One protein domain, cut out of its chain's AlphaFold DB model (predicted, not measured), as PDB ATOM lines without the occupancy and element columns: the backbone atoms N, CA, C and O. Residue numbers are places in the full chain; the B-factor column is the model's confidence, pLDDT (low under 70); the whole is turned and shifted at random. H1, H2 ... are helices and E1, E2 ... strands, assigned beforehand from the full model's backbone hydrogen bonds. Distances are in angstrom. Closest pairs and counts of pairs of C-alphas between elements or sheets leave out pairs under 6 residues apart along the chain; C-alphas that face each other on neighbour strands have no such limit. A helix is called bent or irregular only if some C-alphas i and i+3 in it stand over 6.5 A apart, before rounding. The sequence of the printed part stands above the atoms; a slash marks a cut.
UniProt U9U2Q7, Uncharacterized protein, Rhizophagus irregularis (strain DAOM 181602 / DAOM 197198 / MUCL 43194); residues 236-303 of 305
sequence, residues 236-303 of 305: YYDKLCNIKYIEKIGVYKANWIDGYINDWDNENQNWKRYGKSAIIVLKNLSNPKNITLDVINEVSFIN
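Overview. This is residues 236 to 303 of the 305 residues of an uncharacterized protein of Rhizophagus irregularis (strain DAOM 181602 / DAOM 197198 / MUCL 43194) (UniProt U9U2Q7). A twisted three-stranded antiparallel sheet of E1, E2 and E5 and a hairpin of E3 and E4 follow one another along the longest axis, the chain passing from E2 out into the hairpin and back to E5. A single helix, H1, ends the printed part away from both sheets; residues 286 to 294 and 296 to 303 stand free. The printed part has 68 residues, with five named strands, E1 to E5, followed by one named helix. The sheet order is E1, E2, E5, and the class is mixed, helices and strands. The whole is loose, with a radius of gyration of the C-alphas of 15.0 A and spans of 45 by 29 by 18 A.

Along the chain. E1, residues 240 to 246, measures 15.9 A and begins at C-alpha 240 (54.488, 29.658, -44.303). E2 is residues 251 to 256, 15.2 A, and E5 residues 278 to 282. E3 is residues 260 to 265, 14.1 A, and E4 residues 270 to 274. H1, residues 293 to 303, measures 16.1 A and ends at C-alpha 303 (37.361, 36.667, -59.838).

Arrangement. The sheet is only just strongly twisted, with C-alphas up to 4.3 A off its best plane. The hairpin E1 and E2 is antiparallel at 160 degrees, with N 246 and O 251 2.8 A apart. E2, the inner strand, is antiparallel to E5 at 148 degrees, with N 254 and O 280 3.0 A apart. The hairpin E3 and E4 is antiparallel at 138 degrees, with N 262 and O 272 2.9 A apart. E2 and E3 are apart, as are E4 and E5. H1 is not on the three-stranded sheet, with 0 pairs of C-alphas within 10 A. In H1, 5 of 7 O i to N i+4 pairs are within hydrogen-bond range.

Size, cuts and confidence. The C-alphas farthest apart, those of Lys 248 and Glu 267, are 45.7 A apart. The printed part has no cut and no long link. The mean pLDDT of the printed part is 79.1, and residues 286 to 303 are under 70.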
ATOM      1  N   TYR A 236      50.766  23.552 -47.389       94.12
ATOM      2  CA  TYR A 236      51.218  23.063 -46.093       94.12
ATOM      3  C   TYR A 236      51.722  24.212 -45.218       94.12
ATOM      4  O   TYR A 236      52.397  25.135 -45.678       94.12
ATOM      5  N   TYR A 237      51.391  24.150 -43.929       92.75
ATOM      6  CA  TYR A 237      51.674  25.228 -42.983       92.75
ATOM      7  C   TYR A 237      53.179  25.507 -42.822       92.75
ATOM      8  O   TYR A 237      53.572  26.640 -42.573       92.75
ATOM      9  N   ASP A 238      54.032  24.500 -43.023       94.56
ATOM     10  CA  ASP A 238      55.496  24.620 -42.993       94.56
ATOM     11  C   ASP A 238      56.072  25.442 -44.165       94.56
ATOM     12  O   ASP A 238      57.210  25.910 -44.099       94.56
ATOM     13  N   LYS A 239      55.283  25.683 -45.220       95.88
ATOM     14  CA  LYS A 239      55.618  26.601 -46.322       95.88
ATOM     15  C   LYS A 239      55.361  28.064 -45.984       95.88
ATOM     16  O   LYS A 239      55.676  28.942 -46.796       95.88
ATOM     17  N   LEU A 240      54.794  28.330 -44.809       95.44
ATOM     18  CA  LEU A 240      54.488  29.658 -44.303       95.44
ATOM     19  C   LEU A 240      55.464  30.023 -43.184       95.44
ATOM     20  O   LEU A 240      55.636  29.287 -42.215       95.44
ATOM     21  N   CYS A 241      56.093  31.191 -43.283       94.38
ATOM     22  CA  CYS A 241      57.018  31.683 -42.267       94.38
ATOM     23  C   CYS A 241      56.700  33.121 -41.847       94.38
ATOM     24  O   CYS A 241      55.916  33.822 -42.487       94.38
ATOM     25  N   ASN A 242      57.302  33.566 -40.740       94.38
ATOM     26  CA  ASN A 242      57.096  34.906 -40.175       94.38
ATOM     27  C   ASN A 242      55.616  35.255 -39.928       94.38
ATOM     28  O   ASN A 242      55.198  36.393 -40.145       94.38
ATOM     29  N   ILE A 243      54.834  34.274 -39.471       94.69
ATOM     30  CA  ILE A 243      53.399  34.419 -39.231       94.69
ATOM     31  C   ILE A 243      53.171  35.380 -38.055       94.69
ATOM     32  O   ILE A 243      53.662  35.153 -36.950       94.69
ATOM     33  N   LYS A 244      52.427  36.464 -38.293       93.81
ATOM     34  CA  LYS A 244      52.090  37.492 -37.293       93.81
ATOM     35  C   LYS A 244      50.604  37.814 -37.337       93.81
ATOM     36  O   LYS A 244      50.068  38.075 -38.411       93.81
ATOM     37  N   TYR A 245      49.948  37.840 -36.182       92.94
ATOM     38  CA  TYR A 245      48.551  38.259 -36.080       92.94
ATOM     39  C   TYR A 245      48.429  39.787 -36.102       92.94
ATOM     40  O   TYR A 245      49.210  40.488 -35.459       92.94
ATOM     41  N   ILE A 246      47.453  40.305 -36.847       89.44
ATOM     42  CA  ILE A 246      47.134  41.729 -36.943       89.44
ATOM     43  C   ILE A 246      45.744  41.945 -36.344       89.44
ATOM     44  O   ILE A 246      44.732  41.886 -37.045       89.44
ATOM     45  N   GLU A 247      45.708  42.235 -35.042       85.56
ATOM     46  CA  GLU A 247      44.475  42.383 -34.251       85.56
ATOM     47  C   GLU A 247      43.474  43.359 -34.870       85.56
ATOM     48  O   GLU A 247      42.286  43.061 -34.949       85.56
ATOM     49  N   LYS A 248      43.962  44.496 -35.384       84.31
ATOM     50  CA  LYS A 248      43.127  45.576 -35.932       84.31
ATOM     51  C   LYS A 248      42.174  45.116 -37.042       84.31
ATOM     52  O   LYS A 248      41.101  45.689 -37.188       84.31
ATOM     53  N   ILE A 249      42.586  44.133 -37.841       79.25
ATOM     54  CA  ILE A 249      41.819  43.622 -38.987       79.25
ATOM     55  C   ILE A 249      41.477  42.131 -38.853       79.25
ATOM     56  O   ILE A 249      40.849  41.572 -39.744       79.25
ATOM     57  N   GLY A 250      41.861  41.485 -37.747       82.94
ATOM     58  CA  GLY A 250      41.495  40.099 -37.451       82.94
ATOM     59  C   GLY A 250      42.079  39.055 -38.410       82.94
ATOM     60  O   GLY A 250      41.434  38.037 -38.662       82.94
ATOM     61  N   VAL A 251      43.276  39.288 -38.959       89.06
ATOM     62  CA  VAL A 251      43.945  38.363 -39.897       89.06
ATOM     63  C   VAL A 251      45.380  38.075 -39.473       89.06
ATOM     64  O   VAL A 251      45.979  38.837 -38.716       89.06
ATOM     65  N   TYR A 252      45.960  37.006 -40.008       91.12
ATOM     66  CA  TYR A 252      47.394  36.754 -39.913       91.12
ATOM     67  C   TYR A 252      48.086  37.198 -41.198       91.12
ATOM     68  O   TYR A 252      47.534  37.087 -42.287       91.12
ATOM     69  N   LYS A 253      49.313  37.686 -41.076       93.44
ATOM     70  CA  LYS A 253      50.212  37.990 -42.187       93.44
ATOM     71  C   LYS A 253      51.366  37.000 -42.157       93.44
ATOM     72  O   LYS A 253      51.919  36.767 -41.085       93.44
ATOM     73  N   ALA A 254      51.726  36.438 -43.303       93.81
ATOM     74  CA  ALA A 254      52.787  35.440 -43.417       93.81
ATOM     75  C   ALA A 254      53.585  35.633 -44.708       93.81
ATOM     76  O   ALA A 254      53.109  36.269 -45.646       93.81
ATOM     77  N   ASN A 255      54.780  35.057 -44.766       93.81
ATOM     78  CA  ASN A 255      55.539  34.899 -45.999       93.81
ATOM     79  C   ASN A 255      55.319  33.478 -46.525       93.81
ATOM     80  O   ASN A 255      55.496  32.520 -45.776       93.81
ATOM     81  N   TRP A 256      54.979  33.338 -47.803       94.94
ATOM     82  CA  TRP A 256      54.833  32.045 -48.464       94.94
ATOM     83  C   TRP A 256      56.051  31.742 -49.328       94.94
ATOM     84  O   TRP A 256      56.361  32.469 -50.272       94.94
ATOM     85  N   ILE A 257      56.762  30.671 -48.986       94.06
ATOM     86  CA  ILE A 257      58.073  30.353 -49.562       94.06
ATOM     87  C   ILE A 257      57.954  29.983 -51.044       94.06
ATOM     88  O   ILE A 257      58.702  30.507 -51.874       94.06
ATOM     89  N   ASP A 258      56.996  29.118 -51.372       93.06
ATOM     90  CA  ASP A 258      56.914  28.482 -52.689       93.06
ATOM     91  C   ASP A 258      56.339  29.417 -53.765       93.06
ATOM     92  O   ASP A 258      56.743  29.322 -54.927       93.06
ATOM     93  N   GLY A 259      55.457  30.349 -53.384       92.69
ATOM     94  CA  GLY A 259      54.702  31.187 -54.319       92.69
ATOM     95  C   GLY A 259      53.595  30.416 -55.050       92.69
ATOM     96  O   GLY A 259      53.482  29.197 -54.917       92.69
ATOM     97  N   TYR A 260      52.783  31.119 -55.839       92.06
ATOM     98  CA  TYR A 260      51.597  30.552 -56.491       92.06
ATOM     99  C   TYR A 260      51.923  29.824 -57.801       92.06
ATOM    100  O   TYR A 260      52.892  30.154 -58.494       92.06
ATOM    101  N   ILE A 261      51.092  28.838 -58.147       95.00
ATOM    102  CA  ILE A 261      51.161  28.078 -59.403       95.00
ATOM    103  C   ILE A 261      50.833  28.970 -60.613       95.00
ATOM    104  O   ILE A 261      49.803  29.641 -60.648       95.00
ATOM    105  N   ASN A 262      51.676  28.925 -61.646       92.69
ATOM    106  CA  ASN A 262      51.509  29.738 -62.855       92.69
ATOM    107  C   ASN A 262      51.363  28.930 -64.147       92.69
ATOM    108  O   ASN A 262      50.521  29.250 -64.973       92.69
ATOM    109  N   ASP A 263      52.225  27.938 -64.367       94.19
ATOM    110  CA  ASP A 263      52.258  27.172 -65.620       94.19
ATOM    111  C   ASP A 263      52.893  25.799 -65.382       94.19
ATOM    112  O   ASP A 263      53.614  25.610 -64.402       94.19
ATOM    113  N   TRP A 264      52.642  24.845 -66.269       93.62
ATOM    114  CA  TRP A 264      53.228  23.515 -66.222       93.62
ATOM    115  C   TRP A 264      54.581  23.478 -66.942       93.62
ATOM    116  O   TRP A 264      54.732  23.937 -68.076       93.62
ATOM    117  N   ASP A 265      55.593  22.920 -66.282       91.75
ATOM    118  CA  ASP A 265      56.893  22.649 -66.878       91.75
ATOM    119  C   ASP A 265      56.969  21.202 -67.368       91.75
ATOM    120  O   ASP A 265      57.162  20.269 -66.591       91.75
ATOM    121  N   ASN A 266      56.867  21.031 -68.682       86.25
ATOM    122  CA  ASN A 266      56.982  19.742 -69.358       86.25
ATOM    123  C   ASN A 266      58.366  19.081 -69.229       86.25
ATOM    124  O   ASN A 266      58.476  17.864 -69.356       86.25
ATOM    125  N   GLU A 267      59.436  19.843 -69.001       85.00
ATOM    126  CA  GLU A 267      60.780  19.266 -68.868       85.00
ATOM    127  C   GLU A 267      61.020  18.743 -67.453       85.00
ATOM    128  O   GLU A 267      61.588  17.667 -67.270       85.00
ATOM    129  N   ASN A 268      60.557  19.501 -66.457       88.31
ATOM    130  CA  ASN A 268      60.719  19.171 -65.042       88.31
ATOM    131  C   ASN A 268      59.551  18.357 -64.467       88.31
ATOM    132  O   ASN A 268      59.635  17.915 -63.322       88.31
ATOM    133  N   GLN A 269      58.472  18.182 -65.239       88.38
ATOM    134  CA  GLN A 269      57.222  17.539 -64.825       88.38
ATOM    135  C   GLN A 269      56.696  18.119 -63.506       88.38
ATOM    136  O   GLN A 269      56.364  17.394 -62.567       88.38
ATOM    137  N   ASN A 270      56.684  19.453 -63.413       92.31
ATOM    138  CA  ASN A 270      56.272  20.166 -62.207       92.31
ATOM    139  C   ASN A 270      55.695  21.553 -62.522       92.31
ATOM    140  O   ASN A 270      55.936  22.129 -63.582       92.31
ATOM    141  N   TRP A 271      54.964  22.129 -61.572       94.25
ATOM    142  CA  TRP A 271      54.406  23.471 -61.681       94.25
ATOM    143  C   TRP A 271      55.484  24.547 -61.520       94.25
ATOM    144  O   TRP A 271      56.187  24.619 -60.506       94.25
ATOM    145  N   LYS A 272      55.570  25.453 -62.495       95.06
ATOM    146  CA  LYS A 272      56.298  26.718 -62.373       95.06
ATOM    147  C   LYS A 272      55.573  27.606 -61.371       95.06
ATOM    148  O   LYS A 272      54.366  27.825 -61.484       95.06
ATOM    149  N   ARG A 273      56.335  28.154 -60.425       94.56
ATOM    150  CA  ARG A 273      55.822  29.038 -59.374       94.56
ATOM    151  C   ARG A 273      56.352  30.458 -59.509       94.56
ATOM    152  O   ARG A 273      57.540  30.651 -59.779       94.56
ATOM    153  N   TYR A 274      55.481  31.433 -59.270       91.38
ATOM    154  CA  TYR A 274      55.800  32.861 -59.239       91.38
ATOM    155  C   TYR A 274      55.468  33.465 -57.875       91.38
ATOM    156  O   TYR A 274      54.737  32.887 -57.077       91.38
ATOM    157  N   GLY A 275      56.047  34.630 -57.573       88.50
ATOM    158  CA  GLY A 275      55.832  35.279 -56.278       88.50
ATOM    159  C   GLY A 275      56.434  34.497 -55.106       88.50
ATOM    160  O   GLY A 275      55.850  34.449 -54.030       88.50
ATOM    161  N   LYS A 276      57.595  33.859 -55.300       88.31
ATOM    162  CA  LYS A 276      58.329  33.212 -54.203       88.31
ATOM    163  C   LYS A 276      58.600  34.213 -53.084       88.31
ATOM    164  O   LYS A 276      58.991  35.348 -53.354       88.31
ATOM    165  N   SER A 277      58.437  33.779 -51.836       88.06
ATOM    166  CA  SER A 277      58.512  34.644 -50.649       88.06
ATOM    167  C   SER A 277      57.494  35.796 -50.644       88.06
ATOM    168  O   SER A 277      57.736  36.830 -50.017       88.06
ATOM    169  N   ALA A 278      56.354  35.636 -51.326       86.44
ATOM    170  CA  ALA A 278      55.276  36.615 -51.291       86.44
ATOM    171  C   ALA A 278      54.717  36.772 -49.876       86.44
ATOM    172  O   ALA A 278      54.581  35.813 -49.114       86.44
ATOM    173  N   ILE A 279      54.356  38.005 -49.547       89.12
ATOM    174  CA  ILE A 279      53.634  38.326 -48.327       89.12
ATOM    175  C   ILE A 279      52.151  38.068 -48.581       89.12
ATOM    176  O   ILE A 279      51.564  38.682 -49.469       89.12
ATOM    177  N   ILE A 280      51.547  37.209 -47.770       90.81
ATOM    178  CA  ILE A 280      50.145  36.815 -47.879       90.81
ATOM    179  C   ILE A 280      49.371  37.105 -46.593       90.81
ATOM    180  O   ILE A 280      49.945  37.349 -45.524       90.81
ATOM    181  N   VAL A 281      48.046  37.066 -46.713       90.94
ATOM    182  CA  VAL A 281      47.096  37.202 -45.610       90.94
ATOM    183  C   VAL A 281      46.395  35.862 -45.397       90.94
ATOM    184  O   VAL A 281      45.923  35.258 -46.354       90.94
ATOM    185  N   LEU A 282      46.307  35.409 -44.148       88.94
ATOM    186  CA  LEU A 282      45.577  34.208 -43.746       88.94
ATOM    187  C   LEU A 282      44.378  34.620 -42.891       88.94
ATOM    188  O   LEU A 282      44.522  35.362 -41.912       88.94
ATOM    189  N   LYS A 283      43.195  34.105 -43.229       84.06
ATOM    190  CA  LYS A 283      41.959  34.332 -42.475       84.06
ATOM    191  C   LYS A 283      41.571  33.053 -41.741       84.06
ATOM    192  O   LYS A 283      41.570  31.975 -42.327       84.06
ATOM    193  N   ASN A 284      41.250  33.171 -40.454       79.69
ATOM    194  CA  ASN A 284      40.809  32.023 -39.668       79.69
ATOM    195  C   ASN A 284      39.367  31.649 -40.049       79.69
ATOM    196  O   ASN A 284      38.447  32.457 -39.886       79.69
ATOM    197  N   LEU A 285      39.188  30.420 -40.529       72.56
ATOM    198  CA  LEU A 285      37.888  29.879 -40.907       72.56
ATOM    199  C   LEU A 285      37.089  29.368 -39.699       72.56
ATOM    200  O   LEU A 285      35.880  29.306 -39.784       72.56
ATOM    201  N   SER A 286      37.681  29.115 -38.528       63.34
ATOM    202  CA  SER A 286      36.962  28.623 -37.333       63.34
ATOM    203  C   SER A 286      35.969  29.619 -36.707       63.34
ATOM    204  O   SER A 286      35.307  29.294 -35.724       63.34
ATOM    205  N   ASN A 287      35.856  30.840 -37.235       53.03
ATOM    206  CA  ASN A 287      34.795  31.764 -36.846       53.03
ATOM    207  C   ASN A 287      33.511  31.387 -37.612       53.03
ATOM    208  O   ASN A 287      33.536  31.437 -38.839       53.03
ATOM    209  N   PRO A 288      32.381  31.089 -36.942       50.75
ATOM    210  CA  PRO A 288      31.124  30.734 -37.611       50.75
ATOM    211  C   PRO A 288      30.655  31.768 -38.646       50.75
ATOM    212  O   PRO A 288      29.972  31.421 -39.599       50.75
ATOM    213  N   LYS A 289      31.055  33.040 -38.492       51.69
ATOM    214  CA  LYS A 289      30.773  34.122 -39.455       51.69
ATOM    215  C   LYS A 289      31.577  34.033 -40.765       51.69
ATOM    216  O   LYS A 289      31.279  34.775 -41.688       51.69
ATOM    217  N   ASN A 290      32.608  33.186 -40.826       49.09
ATOM    218  CA  ASN A 290      33.509  33.005 -41.970       49.09
ATOM    219  C   ASN A 290      33.284  31.670 -42.715       49.09
ATOM    220  O   ASN A 290      33.974  31.420 -43.698       49.09
ATOM    221  N   ILE A 291      32.362  30.811 -42.255       50.97
ATOM    222  CA  ILE A 291      31.969  29.556 -42.928       50.97
ATOM    223  C   ILE A 291      30.491  29.668 -43.314       50.97
ATOM    224  O   ILE A 291      29.629  28.952 -42.812       50.97
ATOM    225  N   THR A 292      30.168  30.616 -44.180       49.22
ATOM    226  CA  THR A 292      28.911  30.596 -44.936       49.22
ATOM    227  C   THR A 292      29.228  30.249 -46.385       49.22
ATOM    228  O   THR A 292      30.338  30.505 -46.854       49.22
ATOM    229  N   LEU A 293      28.250  29.690 -47.113       48.94
ATOM    230  CA  LEU A 293      28.316  29.550 -48.578       48.94
ATOM    231  C   LEU A 293      28.738  30.865 -49.263       48.94
ATOM    232  O   LEU A 293      29.323  30.836 -50.338       48.94
ATOM    233  N   ASP A 294      28.514  32.002 -48.603       47.06
ATOM    234  CA  ASP A 294      28.957  33.325 -49.026       47.06
ATOM    235  C   ASP A 294      30.481  33.464 -49.149       47.06
ATOM    236  O   ASP A 294      30.918  34.131 -50.068       47.06
ATOM    237  N   VAL A 295      31.314  32.802 -48.333       51.75
ATOM    238  CA  VAL A 295      32.788  32.860 -48.500       51.75
ATOM    239  C   VAL A 295      33.248  32.022 -49.695       51.75
ATOM    240  O   VAL A 295      34.181  32.399 -50.399       51.75
ATOM    241  N   ILE A 296      32.558  30.912 -49.969       50.28
ATOM    242  CA  ILE A 296      32.784  30.099 -51.172       50.28
ATOM    243  C   ILE A 296      32.359  30.891 -52.424       50.28
ATOM    244  O   ILE A 296      33.071  30.874 -53.426       50.28
ATOM    245  N   ASN A 297      31.260  31.652 -52.337       44.94
ATOM    246  CA  ASN A 297      30.768  32.502 -53.420       44.94
ATOM    247  C   ASN A 297      31.556  33.821 -53.580       44.94
ATOM    248  O   ASN A 297      31.705  34.309 -54.699       44.94
ATOM    249  N   GLU A 298      32.104  34.397 -52.507       44.94
ATOM    250  CA  GLU A 298      32.962  35.592 -52.546       44.94
ATOM    251  C   GLU A 298      34.275  35.304 -53.278       44.94
ATOM    252  O   GLU A 298      34.742  36.147 -54.041       44.94
ATOM    253  N   VAL A 299      34.842  34.099 -53.123       50.28
ATOM    254  CA  VAL A 299      36.008  33.679 -53.916       50.28
ATOM    255  C   VAL A 299      35.652  33.599 -55.401       50.28
ATOM    256  O   VAL A 299      36.456  34.028 -56.217       50.28
ATOM    257  N   SER A 300      34.449  33.151 -55.777       38.78
ATOM    258  CA  SER A 300      34.005  33.216 -57.180       38.78
ATOM    259  C   SER A 300      33.694  34.639 -57.674       38.78
ATOM    260  O   SER A 300      33.897  34.907 -58.851       38.78
ATOM    261  N   PHE A 301      33.262  35.564 -56.806       33.06
ATOM    262  CA  PHE A 301      32.875  36.935 -57.190       33.06
ATOM    263  C   PHE A 301      34.051  37.924 -57.269       33.06
ATOM    264  O   PHE A 301      34.019  38.855 -58.068       33.06
ATOM    265  N   ILE A 302      35.114  37.731 -56.478       38.66
ATOM    266  CA  ILE A 302      36.358  38.522 -56.595       38.66
ATOM    267  C   ILE A 302      37.071  38.239 -57.934       38.66
ATOM    268  O   ILE A 302      37.872  39.052 -58.387       38.66
ATOM    269  N   ASN A 303      36.736  37.130 -58.599       42.09
ATOM    270  CA  ASN A 303      37.361  36.667 -59.838       42.09
ATOM    271  C   ASN A 303      36.672  37.172 -61.130       42.09
ATOM    272  O   ASN A 303      37.104  36.797 -62.218       42.09
TER     273      ASN A 303